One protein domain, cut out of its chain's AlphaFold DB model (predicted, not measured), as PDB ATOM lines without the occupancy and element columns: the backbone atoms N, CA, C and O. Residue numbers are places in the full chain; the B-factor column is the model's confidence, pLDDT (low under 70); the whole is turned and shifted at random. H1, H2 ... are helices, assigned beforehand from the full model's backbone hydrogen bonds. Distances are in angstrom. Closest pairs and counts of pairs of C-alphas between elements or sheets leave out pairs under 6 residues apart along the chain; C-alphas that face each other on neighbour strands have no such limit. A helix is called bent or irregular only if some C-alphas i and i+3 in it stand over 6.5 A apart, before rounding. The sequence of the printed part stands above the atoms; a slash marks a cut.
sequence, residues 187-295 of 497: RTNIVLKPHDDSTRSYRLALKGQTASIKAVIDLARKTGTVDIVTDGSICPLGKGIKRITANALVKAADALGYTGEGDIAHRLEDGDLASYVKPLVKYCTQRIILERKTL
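Overview. This is residues 187 to 295 of the 497 residues of an uncharacterized protein of Dendrothele bispora (strain CBS 962.96) (UniProt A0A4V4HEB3). Two long helices, H1 and H4, slant across each other and H2 crosses both, while short H3 packs on H2 and turns sharply into H4. Before them, residues 187 to 210 form a long loop that folds back near Asp 197. The 109 printed residues, with four named helices and no named strand, are all helix in class and compact: radius of gyration of the C-alphas 13.5 A, spans 36 by 34 by 23 A.

Along the chain. H1, residues 211 to 230, begins at C-alpha (86.364, 169.327, 133.958) and is 28.1 A long. H2, 241 to 255, measures 20.5 A; H3, 264 to 270, 10.0 A. H4, 273 to 295, measures 30.8 A, ends at C-alpha (107.793, 164.869, 154.599), and is irregular, but only just: C-alphas 275 and 278 are 6.8 A apart.

Arrangement. H1 touches H2 at a steep tilt of 54 degrees, opposite ways; the closest C-alphas, Ala 220 and Leu 249, are 4.8 A apart. H4 touches H2 with residues 281 to 288 alone, about perpendicular at 74 degrees; closest C-alphas Ala 246 and Val 281, 5.7 A. H1 touches H4 with residues 217 to 225 alone; closest C-alphas Thr 225 and Ile 288, 5.6 A. H3 touches H2; closest C-alphas Val 250 and Ala 265, 5.2 A. H3 and H4 touch only at the corner; closest C-alphas Leu 268 and Val 277, 5.7 A. Every O i to N i+4 pair is within hydrogen-bond range in H2 and H3, 15 of 16 in H1 and 14 of 19 in H4.

Size, cuts and confidence. The two farthest C-alphas, Asp 197 and Thr 230, are 39.7 A apart. The printed part has no cut, no link between helices is long, and no printed residue is under 70 in pLDDT.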
ATOM      1  N   ARG A 187      88.589 170.551 124.388       95.88
ATOM      2  CA  ARG A 187      88.803 170.152 125.791       95.88
ATOM      3  C   ARG A 187      90.206 170.451 126.312       95.88
ATOM      4  O   ARG A 187      90.373 170.556 127.526       95.88
ATOM      5  N   THR A 188      91.184 170.585 125.416       96.06
ATOM      6  CA  THR A 188      92.563 170.907 125.784       96.06
ATOM      7  C   THR A 188      92.709 172.357 126.212       96.06
ATOM      8  O   THR A 188      93.679 172.663 126.888       96.06
ATOM      9  N   ASN A 189      91.772 173.244 125.862       95.94
ATOM     10  CA  ASN A 189      91.874 174.668 126.158       95.94
ATOM     11  C   ASN A 189      91.953 174.938 127.662       95.94
ATOM     12  O   ASN A 189      91.138 174.441 128.445       95.94
ATOM     13  N   ILE A 190      92.919 175.773 128.045       96.06
ATOM     14  CA  ILE A 190      93.109 176.214 129.424       96.06
ATOM     15  C   ILE A 190      92.793 177.694 129.574       96.06
ATOM     16  O   ILE A 190      93.099 178.515 128.714       96.06
ATOM     17  N   VAL A 191      92.210 178.037 130.717       95.56
ATOM     18  CA  VAL A 191      91.958 179.426 131.106       95.56
ATOM     19  C   VAL A 191      93.185 179.996 131.824       95.56
ATOM     20  O   VAL A 191      93.574 179.544 132.907       95.56
ATOM     21  N   LEU A 192      93.810 181.004 131.228       94.19
ATOM     22  CA  LEU A 192      94.921 181.738 131.834       94.19
ATOM     23  C   LEU A 192      94.393 182.995 132.531       94.19
ATOM     24  O   LEU A 192      93.374 183.560 132.140       94.19
ATOM     25  N   LYS A 193      95.078 183.434 133.589       90.94
ATOM     26  CA  LYS A 193      94.854 184.773 134.145       90.94
ATOM     27  C   LYS A 193      95.302 185.825 133.120       90.94
ATOM     28  O   LYS A 193      96.245 185.539 132.376       90.94
ATOM     29  N   PRO A 194      94.679 187.020 133.104       85.56
ATOM     30  CA  PRO A 194      95.139 188.127 132.275       85.56
ATOM     31  C   PRO A 194      96.634 188.349 132.491       85.56
ATOM     32  O   PRO A 194      97.097 188.353 133.635       85.56
ATOM     33  N   HIS A 195      97.378 188.460 131.395       79.19
ATOM     34  CA  HIS A 195      98.791 188.790 131.455       79.19
ATOM     35  C   HIS A 195      98.907 190.241 131.923       79.19
ATOM     36  O   HIS A 195      98.448 191.149 131.238       79.19
ATOM     37  N   ASP A 196      99.475 190.435 133.106       80.00
ATOM     38  CA  ASP A 196      99.909 191.745 133.575       80.00
ATOM     39  C   ASP A 196     101.395 191.897 133.226       80.00
ATOM     40  O   ASP A 196     102.153 190.930 133.364       80.00
ATOM     41  N   ASP A 197     101.814 193.089 132.799       77.06
ATOM     42  CA  ASP A 197     103.208 193.424 132.469       77.06
ATOM     43  C   ASP A 197     104.152 193.176 133.657       77.06
ATOM     44  O   ASP A 197     105.345 192.917 133.488       77.06
ATOM     45  N   SER A 198     103.605 193.166 134.878       76.06
ATOM     46  CA  SER A 198     104.321 192.776 136.096       76.06
ATOM     47  C   SER A 198     104.686 191.281 136.149       76.06
ATOM     48  O   SER A 198     105.657 190.882 136.798       76.06
ATOM     49  N   THR A 199     103.941 190.419 135.453       71.50
ATOM     50  CA  THR A 199     104.110 188.964 135.460       71.50
ATOM     51  C   THR A 199     104.643 188.464 134.125       71.50
ATOM     52  O   THR A 199     103.876 188.083 133.256       71.50
ATOM     53  N   ARG A 200     105.967 188.314 134.002       78.12
ATOM     54  CA  ARG A 200     106.648 187.739 132.814       78.12
ATOM     55  C   ARG A 200     106.227 186.306 132.419       78.12
ATOM     56  O   ARG A 200     106.842 185.699 131.554       78.12
ATOM     57  N   SER A 201     105.248 185.700 133.098       82.25
ATOM     58  CA  SER A 201     104.805 184.327 132.831       82.25
ATOM     59  C   SER A 201     103.301 184.181 133.031       82.25
ATOM     60  O   SER A 201     102.767 184.606 134.061       82.25
ATOM     61  N   TYR A 202     102.646 183.497 132.091       88.00
ATOM     62  CA  TYR A 202     101.236 183.134 132.196       88.00
ATOM     63  C   TYR A 202     100.965 182.331 133.476       88.00
ATOM     64  O   TYR A 202     101.699 181.404 133.838       88.00
ATOM     65  N   ARG A 203      99.887 182.688 134.182       89.69
ATOM     66  CA  ARG A 203      99.432 181.986 135.389       89.69
ATOM     67  C   ARG A 203      98.128 181.258 135.103       89.69
ATOM     68  O   ARG A 203      97.188 181.848 134.582       89.69
ATOM     69  N   LEU A 204      98.046 179.994 135.508       93.00
ATOM     70  CA  LEU A 204      96.832 179.196 135.366       93.00
ATOM     71  C   LEU A 204      95.719 179.723 136.293       93.00
ATOM     72  O   LEU A 204      95.937 179.906 137.495       93.00
ATOM     73  N   ALA A 205      94.513 179.940 135.764       91.38
ATOM     74  CA  ALA A 205      93.327 180.236 136.567       91.38
ATOM     75  C   ALA A 205      92.539 178.941 136.795       91.38
ATOM     76  O   ALA A 205      92.116 178.334 135.828       91.38
ATOM     77  N   LEU A 206      92.319 178.488 138.036       88.56
ATOM     78  CA  LEU A 206      91.535 177.258 138.289       88.56
ATOM     79  C   LEU A 206      90.024 177.455 138.118       88.56
ATOM     80  O   LEU A 206      89.301 176.533 137.723       88.56
ATOM     81  N   LYS A 207      89.535 178.651 138.462       92.56
ATOM     82  CA  LYS A 207      88.136 179.028 138.248       92.56
ATOM     83  C   LYS A 207      87.913 179.134 136.738       92.56
ATOM     84  O   LYS A 207      88.677 179.806 136.060       92.56
ATOM     85  N   GLY A 208      86.899 178.437 136.228       91.19
ATOM     86  CA  GLY A 208      86.589 178.391 134.794       91.19
ATOM     87  C   GLY A 208      87.289 177.290 133.986       91.19
ATOM     88  O   GLY A 208      86.946 177.123 132.824       91.19
ATOM     89  N   GLN A 209      88.205 176.498 134.567       96.06
ATOM     90  CA  GLN A 209      88.801 175.372 133.827       96.06
ATOM     91  C   GLN A 209      87.775 174.289 133.509       96.06
ATOM     92  O   GLN A 209      86.887 174.002 134.327       96.06
ATOM     93  N   THR A 210      87.971 173.641 132.359       96.56
ATOM     94  CA  THR A 210      87.197 172.472 131.943       96.56
ATOM     95  C   THR A 210      87.352 171.333 132.955       96.56
ATOM     96  O   THR A 210      88.365 171.218 133.655       96.56
ATOM     97  N   ALA A 211      86.331 170.478 133.057       97.06
ATOM     98  CA  ALA A 211      86.364 169.327 133.958       97.06
ATOM     99  C   ALA A 211      87.534 168.379 133.632       97.06
ATOM    100  O   ALA A 211      88.178 167.875 134.548       97.06
ATOM    101  N   SER A 212      87.857 168.211 132.344       97.69
ATOM    102  CA  SER A 212      88.972 167.382 131.872       97.69
ATOM    103  C   SER A 212      90.326 167.889 132.369       97.69
ATOM    104  O   SER A 212      91.082 167.119 132.955       97.69
ATOM    105  N   ILE A 213      90.612 169.190 132.235       97.81
ATOM    106  CA  ILE A 213      91.875 169.773 132.717       97.81
ATOM    107  C   ILE A 213      91.975 169.678 134.243       97.81
ATOM    108  O   ILE A 213      93.031 169.338 134.773       97.81
ATOM    109  N   LYS A 214      90.877 169.930 134.968       97.62
ATOM    110  CA  LYS A 214      90.851 169.771 136.433       97.62
ATOM    111  C   LYS A 214      91.147 168.331 136.853       97.62
ATOM    112  O   LYS A 214      91.974 168.131 137.738       97.62
ATOM    113  N   ALA A 215      90.533 167.349 136.191       98.00
ATOM    114  CA  ALA A 215      90.765 165.934 136.466       98.00
ATOM    115  C   ALA A 215      92.231 165.535 136.227       98.00
ATOM    116  O   ALA A 215      92.829 164.884 137.087       98.00
ATOM    117  N   VAL A 216      92.835 165.994 135.121       98.44
ATOM    118  CA  VAL A 216      94.264 165.777 134.827       98.44
ATOM    119  C   VAL A 216      95.139 166.398 135.911       98.44
ATOM    120  O   VAL A 216      96.008 165.719 136.443       98.44
ATOM    121  N   ILE A 217      94.893 167.652 136.297       98.19
ATOM    122  CA  ILE A 217      95.660 168.340 137.350       98.19
ATOM    123  C   ILE A 217      95.560 167.603 138.692       98.19
ATOM    124  O   ILE A 217      96.569 167.418 139.376       98.19
ATOM    125  N   ASP A 218      94.359 167.178 139.088       97.75
ATOM    126  CA  ASP A 218      94.149 166.492 140.362       97.75
ATOM    127  C   ASP A 218      94.843 165.124 140.397       97.75
ATOM    128  O   ASP A 218      95.482 164.789 141.403       97.75
ATOM    129  N   LEU A 219      94.765 164.358 139.304       97.94
ATOM    130  CA  LEU A 219      95.443 163.068 139.175       97.94
ATOM    131  C   LEU A 219      96.964 163.226 139.045       97.94
ATOM    132  O   LEU A 219      97.707 162.459 139.660       97.94
ATOM    133  N   ALA A 220      97.436 164.240 138.318       98.31
ATOM    134  CA  ALA A 220      98.852 164.559 138.169       98.31
ATOM    135  C   ALA A 220      99.475 164.984 139.497       98.31
ATOM    136  O   ALA A 220     100.579 164.560 139.812       98.31
ATOM    137  N   ARG A 221      98.759 165.758 140.326       97.81
ATOM    138  CA  ARG A 221      99.215 166.083 141.685       97.81
ATOM    139  C   ARG A 221      99.406 164.812 142.507       97.81
ATOM    140  O   ARG A 221     100.473 164.631 143.073       97.81
ATOM    141  N   LYS A 222      98.399 163.929 142.561       97.38
ATOM    142  CA  LYS A 222      98.502 162.662 143.312       97.38
ATOM    143  C   LYS A 222      99.653 161.799 142.795       97.38
ATOM    144  O   LYS A 222     100.454 161.308 143.580       97.38
ATOM    145  N   THR A 223      99.749 161.646 141.475       97.75
ATOM    146  CA  THR A 223     100.778 160.826 140.826       97.75
ATOM    147  C   THR A 223     102.168 161.407 141.038       97.75
ATOM    148  O   THR A 223     103.039 160.691 141.502       97.75
ATOM    149  N   GLY A 224     102.362 162.708 140.823       97.88
ATOM    150  CA  GLY A 224     103.635 163.383 141.059       97.88
ATOM    151  C   GLY A 224     104.068 163.350 142.525       97.88
ATOM    152  O   GLY A 224     105.246 163.162 142.803       97.88
ATOM    153  N   THR A 225     103.132 163.470 143.474       97.88
ATOM    154  CA  THR A 225     103.438 163.326 144.907       97.88
ATOM    155  C   THR A 225     103.853 161.901 145.282       97.88
ATOM    156  O   THR A 225     104.679 161.734 146.170       97.88
ATOM    157  N   VAL A 226     103.330 160.868 144.624       97.81
ATOM    158  CA  VAL A 226     103.828 159.495 144.820       97.81
ATOM    159  C   VAL A 226     105.180 159.313 144.123       97.81
ATOM    160  O   VAL A 226     106.121 158.833 144.746       97.81
ATOM    161  N   ASP A 227     105.315 159.793 142.884       97.88
ATOM    162  CA  ASP A 227     106.522 159.637 142.066       97.88
ATOM    163  C   ASP A 227     107.768 160.241 142.737       97.88
ATOM    164  O   ASP A 227     108.841 159.662 142.621       97.88
ATOM    165  N   ILE A 228     107.653 161.331 143.515       97.81
ATOM    166  CA  ILE A 228     108.810 161.878 144.255       97.81
ATOM    167  C   ILE A 228     109.401 160.909 145.295       97.81
ATOM    168  O   ILE A 228     110.536 161.116 145.714       97.81
ATOM    169  N   VAL A 229     108.660 159.890 145.744       97.81
ATOM    170  CA  VAL A 229     109.147 158.892 146.716       97.81
ATOM    171  C   VAL A 229     109.224 157.481 146.143       97.81
ATOM    172  O   VAL A 229     109.788 156.607 146.789       97.81
ATOM    173  N   THR A 230     108.698 157.228 144.946       97.56
ATOM    174  CA  THR A 230     108.725 155.894 144.323       97.56
ATOM    175  C   THR A 230     109.595 155.827 143.073       97.56
ATOM    176  O   THR A 230     110.201 154.788 142.826       97.56
ATOM    177  N   ASP A 231     109.704 156.911 142.300       96.62
ATOM    178  CA  ASP A 231     110.508 156.966 141.077       96.62
ATOM    179  C   ASP A 231     111.885 157.577 141.362       96.62
ATOM    180  O   ASP A 231     112.031 158.752 141.694       96.62
ATOM    181  N   GLY A 232     112.923 156.756 141.220       94.69
ATOM    182  CA  GLY A 232     114.308 157.161 141.442       94.69
ATOM    183  C   GLY A 232     115.013 157.752 140.224       94.69
ATOM    184  O   GLY A 232     116.179 158.124 140.320       94.69
ATOM    185  N   SER A 233     114.346 157.831 139.069       96.25
ATOM    186  CA  SER A 233     114.973 158.268 137.816       96.25
ATOM    187  C   SER A 233     115.260 159.773 137.751       96.25
ATOM    188  O   SER A 233     115.989 160.232 136.867       96.25
ATOM    189  N   ILE A 234     114.664 160.563 138.650       97.00
ATOM    190  CA  ILE A 234     114.805 162.019 138.716       97.00
ATOM    191  C   ILE A 234     114.934 162.434 140.178       97.00
ATOM    192  O   ILE A 234     114.079 162.089 140.982       97.00
ATOM    193  N   CYS A 235     115.941 163.246 140.515       97.31
ATOM    194  CA  CYS A 235     116.052 163.823 141.854       97.31
ATOM    195  C   CYS A 235     114.887 164.802 142.127       97.31
ATOM    196  O   CYS A 235     114.782 165.841 141.458       97.31
ATOM    197  N   PRO A 236     114.023 164.528 143.120       97.19
ATOM    198  CA  PRO A 236     112.870 165.365 143.429       97.19
ATOM    199  C   PRO A 236     113.230 166.565 144.306       97.19
ATOM    200  O   PRO A 236     112.368 167.414 144.523       97.19
ATOM    201  N   LEU A 237     114.449 166.639 144.851       96.50
ATOM    202  CA  LEU A 237     114.862 167.666 145.817       96.50
ATOM    203  C   LEU A 237     115.381 168.936 145.129       96.50
ATOM    204  O   LEU A 237     115.150 170.036 145.621       96.50
ATOM    205  N   GLY A 238     115.986 168.801 143.950       93.31
ATOM    206  CA  GLY A 238     116.490 169.925 143.161       93.31
ATOM    207  C   GLY A 238     115.543 170.381 142.046       93.31
ATOM    208  O   GLY A 238     114.315 170.394 142.169       93.31
ATOM    209  N   LYS A 239     116.139 170.731 140.901       92.38
ATOM    210  CA  LYS A 239     115.428 171.191 139.691       92.38
ATOM    211  C   LYS A 239     114.562 170.101 139.039       92.38
ATOM    212  O   LYS A 239     113.652 170.419 138.274       92.38
ATOM    213  N   GLY A 240     114.801 168.829 139.371       95.75
ATOM    214  CA  GLY A 240     114.102 167.678 138.796       95.75
ATOM    215  C   GLY A 240     112.601 167.620 139.095       95.75
ATOM    216  O   GLY A 240     111.856 167.022 138.322       95.75
ATOM    217  N   ILE A 241     112.114 168.318 140.129       97.19
ATOM    218  CA  ILE A 241     110.684 168.330 140.483       97.19
ATOM    219  C   ILE A 241     109.773 168.836 139.351       97.19
ATOM    220  O   ILE A 241     108.655 168.342 139.190       97.19
ATOM    221  N   LYS A 242     110.253 169.771 138.516       97.12
ATOM    222  CA  LYS A 242     109.510 170.246 137.335       97.12
ATOM    223  C   LYS A 242     109.343 169.126 136.302       97.12
ATOM    224  O   LYS A 242     108.257 168.961 135.758       97.12
ATOM    225  N   ARG A 243     110.394 168.322 136.085       97.62
ATOM    226  CA  ARG A 243     110.380 167.177 135.160       97.62
ATOM    227  C   ARG A 243     109.477 166.055 135.668       97.62
ATOM    228  O   ARG A 243     108.694 165.522 134.894       97.62
ATOM    229  N   ILE A 244     109.518 165.757 136.971       98.12
ATOM    230  CA  ILE A 244     108.580 164.812 137.607       98.12
ATOM    231  C   ILE A 244     107.138 165.278 137.393       98.12
ATOM    232  O   ILE A 244     106.282 164.493 137.004       98.12
ATOM    233  N   THR A 245     106.878 166.571 137.588       98.25
ATOM    234  CA  THR A 245     105.541 167.146 137.408       98.25
ATOM    235  C   THR A 245     105.060 167.063 135.959       98.25
ATOM    236  O   THR A 245     103.912 166.695 135.728       98.25
ATOM    237  N   ALA A 246     105.918 167.387 134.987       98.19
ATOM    238  CA  ALA A 246     105.592 167.262 133.567       98.19
ATOM    239  C   ALA A 246     105.257 165.807 133.198       98.19
ATOM    240  O   ALA A 246     104.195 165.545 132.641       98.19
ATOM    241  N   ASN A 247     106.087 164.852 133.629       98.06
ATOM    242  CA  ASN A 247     105.828 163.425 133.422       98.06
ATOM    243  C   ASN A 247     104.516 162.978 134.087       98.06
ATOM    244  O   ASN A 247     103.763 162.202 133.508       98.06
ATOM    245  N   ALA A 248     104.222 163.468 135.294       98.31
ATOM    246  CA  ALA A 248     102.989 163.142 136.004       98.31
ATOM    247  C   ALA A 248     101.737 163.703 135.309       98.31
ATOM    248  O   ALA A 248     100.689 163.066 135.362       98.31
ATOM    249  N   LEU A 249     101.838 164.866 134.654       98.62
ATOM    250  CA  LEU A 249     100.758 165.439 133.844       98.62
ATOM    251  C   LEU A 249     100.453 164.574 132.619       98.62
ATOM    252  O   LEU A 249      99.285 164.266 132.391       98.62
ATOM    253  N   VAL A 250     101.485 164.135 131.892       98.25
ATOM    254  CA  VAL A 250     101.326 163.236 130.736       98.25
ATOM    255  C   VAL A 250     100.732 161.896 131.181       98.25
ATOM    256  O   VAL A 250      99.656 161.528 130.720       98.25
ATOM    257  N   LYS A 251     101.318 161.242 132.198       97.75
ATOM    258  CA  LYS A 251     100.784 159.989 132.774       97.75
ATOM    259  C   LYS A 251      99.322 160.120 133.218       97.75
ATOM    260  O   LYS A 251      98.543 159.180 133.083       97.75
ATOM    261  N   ALA A 252      98.944 161.262 133.796       98.31
ATOM    262  CA  ALA A 252      97.574 161.512 134.231       98.31
ATOM    263  C   ALA A 252      96.612 161.700 133.053       98.31
ATOM    264  O   ALA A 252      95.487 161.205 133.112       98.31
ATOM    265  N   ALA A 253      97.034 162.396 131.996       98.38
ATOM    266  CA  ALA A 253      96.257 162.519 130.768       98.38
ATOM    267  C   ALA A 253      96.051 161.147 130.108       98.38
ATOM    268  O   ALA A 253      94.918 160.807 129.762       98.38
ATOM    269  N   ASP A 254      97.102 160.327 130.049       98.06
ATOM    270  CA  ASP A 254      97.040 158.975 129.496       98.06
ATOM    271  C   ASP A 254      96.080 158.076 130.279       98.06
ATOM    272  O   ASP A 254      95.202 157.436 129.701       98.06
ATOM    273  N   ALA A 255      96.182 158.083 131.613       97.31
ATOM    274  CA  ALA A 255      95.320 157.293 132.491       97.31
ATOM    275  C   ALA A 255      93.836 157.700 132.422       97.31
ATOM    276  O   ALA A 255      92.960 156.884 132.705       97.31
ATOM    277  N   LEU A 256      93.542 158.948 132.045       98.00
ATOM    278  CA  LEU A 256      92.180 159.447 131.825       98.00
ATOM    279  C   LEU A 256      91.689 159.243 130.380       98.00
ATOM    280  O   LEU A 256      90.568 159.637 130.057       98.00
ATOM    281  N   GLY A 257      92.502 158.619 129.518       97.75
ATOM    282  CA  GLY A 257      92.161 158.319 128.130       97.75
ATOM    283  C   GLY A 257      92.311 159.501 127.168       97.75
ATOM    284  O   GLY A 257      91.752 159.462 126.076       97.75
ATOM    285  N   TYR A 258      93.053 160.546 127.544       97.56
ATOM    286  CA  TYR A 258      93.290 161.738 126.716       97.56
ATOM    287  C   TYR A 258      94.567 161.611 125.863       97.56
ATOM    288  O   TYR A 258      95.387 162.528 125.817       97.56
ATOM    289  N   THR A 259      94.733 160.453 125.211       95.44
ATOM    290  CA  THR A 259      95.931 160.023 124.455       95.44
ATOM    291  C   THR A 259      95.860 160.305 122.947       95.44
ATOM    292  O   THR A 259      96.773 159.951 122.196       95.44
ATOM    293  N   GLY A 260      94.746 160.870 122.471       92.88
ATOM    294  CA  GLY A 260      94.504 161.125 121.052       92.88
ATOM    295  C   GLY A 260      95.410 162.212 120.469       92.88
ATOM    296  O   GLY A 260      95.890 163.096 121.180       92.88
ATOM    297  N   GLU A 261      95.610 162.174 119.149       95.00
ATOM    298  CA  GLU A 261      96.248 163.280 118.434       95.00
ATOM    299  C   GLU A 261      95.417 164.555 118.617       95.00
ATOM    300  O   GLU A 261      94.192 164.549 118.494       95.00
ATOM    301  N   GLY A 262      96.093 165.635 118.994       94.94
ATOM    302  CA  GLY A 262      95.457 166.909 119.333       94.94
ATOM    303  C   GLY A 262      94.775 166.944 120.711       94.94
ATOM    304  O   GLY A 262      94.163 167.960 121.043       94.94
ATOM    305  N   ASP A 263      94.862 165.883 121.522       97.12
ATOM    306  CA  ASP A 263      94.314 165.849 122.888       97.12
ATOM    307  C   ASP A 263      95.344 166.315 123.944       97.12
ATOM    308  O   ASP A 263      96.425 166.809 123.617       97.12
ATOM    309  N   ILE A 264      94.990 166.219 125.230       97.62
ATOM    310  CA  ILE A 264      95.749 166.804 126.343       97.62
ATOM    311  C   ILE A 264      97.163 166.218 126.445       97.62
ATOM    312  O   ILE A 264      98.097 166.992 126.634       97.62
ATOM    313  N   ALA A 265      97.342 164.896 126.310       97.38
ATOM    314  CA  ALA A 265      98.672 164.284 126.387       97.38
ATOM    315  C   ALA A 265      99.589 164.802 125.268       97.38
ATOM    316  O   ALA A 265     100.653 165.344 125.555       97.38
ATOM    317  N   HIS A 266      99.115 164.770 124.016       96.75
ATOM    318  CA  HIS A 266      99.850 165.300 122.863       96.75
ATOM    319  C   HIS A 266     100.198 166.784 123.042       96.75
ATOM    320  O   HIS A 266     101.323 167.202 122.793       96.75
ATOM    321  N   ARG A 267      99.262 167.596 123.551       97.06
ATOM    322  CA  ARG A 267      99.502 169.032 123.768       97.06
ATOM    323  C   ARG A 267     100.472 169.315 124.916       97.06
ATOM    324  O   ARG A 267     101.100 170.369 124.937       97.06
ATOM    325  N   LEU A 268     100.588 168.417 125.892       97.06
ATOM    326  CA  LEU A 268     101.592 168.525 126.950       97.06
ATOM    327  C   LEU A 268     103.007 168.210 126.446       97.06
ATOM    328  O   LEU A 268     103.963 168.737 127.014       97.06
ATOM    329  N   GLU A 269     103.132 167.371 125.417       96.19
ATOM    330  CA  GLU A 269     104.409 166.960 124.824       96.19
ATOM    331  C   GLU A 269     104.874 167.924 123.722       96.19
ATOM    332  O   GLU A 269     106.017 168.376 123.759       96.19
ATOM    333  N   ASP A 270     103.969 168.293 122.809       95.44
ATOM    334  CA  ASP A 270     104.286 169.022 121.570       95.44
ATOM    335  C   ASP A 270     103.581 170.390 121.457       95.44
ATOM    336  O   ASP A 270     103.703 171.096 120.455       95.44
ATOM    337  N   GLY A 271     102.801 170.784 122.469       93.56
ATOM    338  CA  GLY A 271     102.086 172.060 122.474       93.56
ATOM    339  C   GLY A 271     102.956 173.265 122.838       93.56
ATOM    340  O   GLY A 271     104.129 173.156 123.190       93.56
ATOM    341  N   ASP A 272     102.346 174.453 122.800       94.88
ATOM    342  CA  ASP A 272     103.051 175.701 123.103       94.88
ATOM    343  C   ASP A 272     103.613 175.729 124.536       94.88
ATOM    344  O   ASP A 272     102.885 175.699 125.538       94.88
ATOM    345  N   LEU A 273     104.936 175.848 124.636       94.19
ATOM    346  CA  LEU A 273     105.646 175.796 125.906       94.19
ATOM    347  C   LEU A 273     105.240 176.953 126.831       94.19
ATOM    348  O   LEU A 273     105.105 176.751 128.041       94.19
ATOM    349  N   ALA A 274     105.046 178.159 126.290       93.19
ATOM    350  CA  ALA A 274     104.859 179.376 127.076       93.19
ATOM    351  C   ALA A 274     103.439 179.525 127.637       93.19
ATOM    352  O   ALA A 274     103.276 179.810 128.827       93.19
ATOM    353  N   SER A 275     102.419 179.334 126.802       93.25
ATOM    354  CA  SER A 275     101.014 179.506 127.176       93.25
ATOM    355  C   SER A 275     100.376 178.232 127.714       93.25
ATOM    356  O   SER A 275      99.422 178.343 128.477       93.25
ATOM    357  N   TYR A 276     100.894 177.040 127.385       95.56
ATOM    358  CA  TYR A 276     100.264 175.769 127.750       95.56
ATOM    359  C   TYR A 276     101.037 174.980 128.809       95.56
ATOM    360  O   TYR A 276     100.578 174.815 129.945       95.56
ATOM    361  N   VAL A 277     102.234 174.513 128.449       96.62
ATOM    362  CA  VAL A 277     102.989 173.548 129.258       96.62
ATOM    363  C   VAL A 277     103.538 174.204 130.527       96.62
ATOM    364  O   VAL A 277     103.279 173.722 131.634       96.62
ATOM    365  N   LYS A 278     104.247 175.341 130.409       95.88
ATOM    366  CA  LYS A 278     104.845 176.046 131.560       95.88
ATOM    367  C   LYS A 278     103.797 176.406 132.629       95.88
ATOM    368  O   LYS A 278     104.070 176.126 133.800       95.88
ATOM    369  N   PRO A 279     102.612 176.969 132.313       96.56
ATOM    370  CA  PRO A 279     101.606 177.292 133.329       96.56
ATOM    371  C   PRO A 279     101.061 176.068 134.073       96.56
ATOM    372  O   PRO A 279     100.934 176.117 135.301       96.56
ATOM    373  N   LEU A 280     100.786 174.966 133.363       97.50
ATOM    374  CA  LEU A 280     100.303 173.715 133.963       97.50
ATOM    375  C   LEU A 280     101.364 173.079 134.866       97.50
ATOM    376  O   LEU A 280     101.084 172.769 136.029       97.50
ATOM    377  N   VAL A 281     102.596 172.954 134.364       97.75
ATOM    378  CA  VAL A 281     103.728 172.407 135.120       97.75
ATOM    379  C   VAL A 281     104.020 173.275 136.336       97.75
ATOM    380  O   VAL A 281     104.158 172.746 137.436       97.75
ATOM    381  N   LYS A 282     104.068 174.605 136.191       96.44
ATOM    382  CA  LYS A 282     104.329 175.537 137.299       96.44
ATOM    383  C   LYS A 282     103.283 175.402 138.401       96.44
ATOM    384  O   LYS A 282     103.653 175.269 139.567       96.44
ATOM    385  N   TYR A 283     102.001 175.392 138.036       96.81
ATOM    386  CA  TYR A 283     100.915 175.238 138.999       96.81
ATOM    387  C   TYR A 283     100.999 173.895 139.743       96.81
ATOM    388  O   TYR A 283     100.980 173.862 140.977       96.81
ATOM    389  N   CYS A 284     101.150 172.784 139.017       97.94
ATOM    390  CA  CYS A 284     101.221 171.456 139.630       97.94
ATOM    391  C   CYS A 284     102.492 171.276 140.472       97.94
ATOM    392  O   CYS A 284     102.420 170.727 141.571       97.94
ATOM    393  N   THR A 285     103.624 171.824 140.022       97.94
ATOM    394  CA  THR A 285     104.908 171.780 140.738       97.94
ATOM    395  C   THR A 285     104.767 172.453 142.095       97.94
ATOM    396  O   THR A 285     105.172 171.889 143.105       97.94
ATOM    397  N   GLN A 286     104.142 173.635 142.149       96.94
ATOM    398  CA  GLN A 286     103.898 174.337 143.412       96.94
ATOM    399  C   GLN A 286     103.075 173.488 144.383       96.94
ATOM    400  O   GLN A 286     103.400 173.422 145.566       96.94
ATOM    401  N   ARG A 287     102.039 172.796 143.895       97.00
ATOM    402  CA  ARG A 287     101.228 171.905 144.735       97.00
ATOM    403  C   ARG A 287     102.021 170.702 145.232       97.00
ATOM    404  O   ARG A 287     101.946 170.406 146.417       97.00
ATOM    405  N   ILE A 288     102.814 170.062 144.377       97.75
ATOM    406  CA  ILE A 288     103.670 168.934 144.773       97.75
ATOM    407  C   ILE A 288     104.738 169.389 145.780       97.75
ATOM    408  O   ILE A 288     105.002 168.672 146.738       97.75
ATOM    409  N   ILE A 289     105.294 170.600 145.642       97.31
ATOM    410  CA  ILE A 289     106.229 171.178 146.623       97.31
ATOM    411  C   ILE A 289     105.584 171.296 148.007       97.31
ATOM    412  O   ILE A 289     106.245 170.995 148.998       97.31
ATOM    413  N   LEU A 290     104.317 171.719 148.094       96.50
ATOM    414  CA  LEU A 290     103.614 171.803 149.379       96.50
ATOM    415  C   LEU A 290     103.497 170.426 150.044       96.50
ATOM    416  O   LEU A 290     103.785 170.310 151.228       96.50
ATOM    417  N   GLU A 291     103.165 169.382 149.280       96.50
ATOM    418  CA  GLU A 291     103.140 168.006 149.798       96.50
ATOM    419  C   GLU A 291     104.542 167.508 150.170       96.50
ATOM    420  O   GLU A 291     104.723 166.811 151.162       96.50
ATOM    421  N   ARG A 292     105.570 167.861 149.393       97.06
ATOM    422  CA  ARG A 292     106.961 167.480 149.675       97.06
ATOM    423  C   ARG A 292     107.438 168.064 151.006       97.06
ATOM    424  O   ARG A 292     108.147 167.388 151.740       97.06
ATOM    425  N   LYS A 293     107.032 169.291 151.347       96.12
ATOM    426  CA  LYS A 293     107.370 169.919 152.637       96.12
ATOM    427  C   LYS A 293     106.842 169.129 153.835       96.12
ATOM    428  O   LYS A 293     107.501 169.104 154.867       96.12
ATOM    429  N   THR A 294     105.706 168.439 153.701       96.31
ATOM    430  CA  THR A 294     105.136 167.661 154.812       96.31
ATOM    431  C   THR A 294     105.941 166.403 155.135       96.31
ATOM    432  O   THR A 294     105.679 165.780 156.156       96.31
ATOM    433  N   LEU A 295     106.917 166.009 154.306       96.94
ATOM    434  CA  LEU A 295     107.793 164.869 154.599       96.94
ATOM    435  C   LEU A 295     108.623 165.092 155.872       96.94
ATOM    436  O   LEU A 295     108.931 164.122 156.563       96.94
TER     437      LEU A 295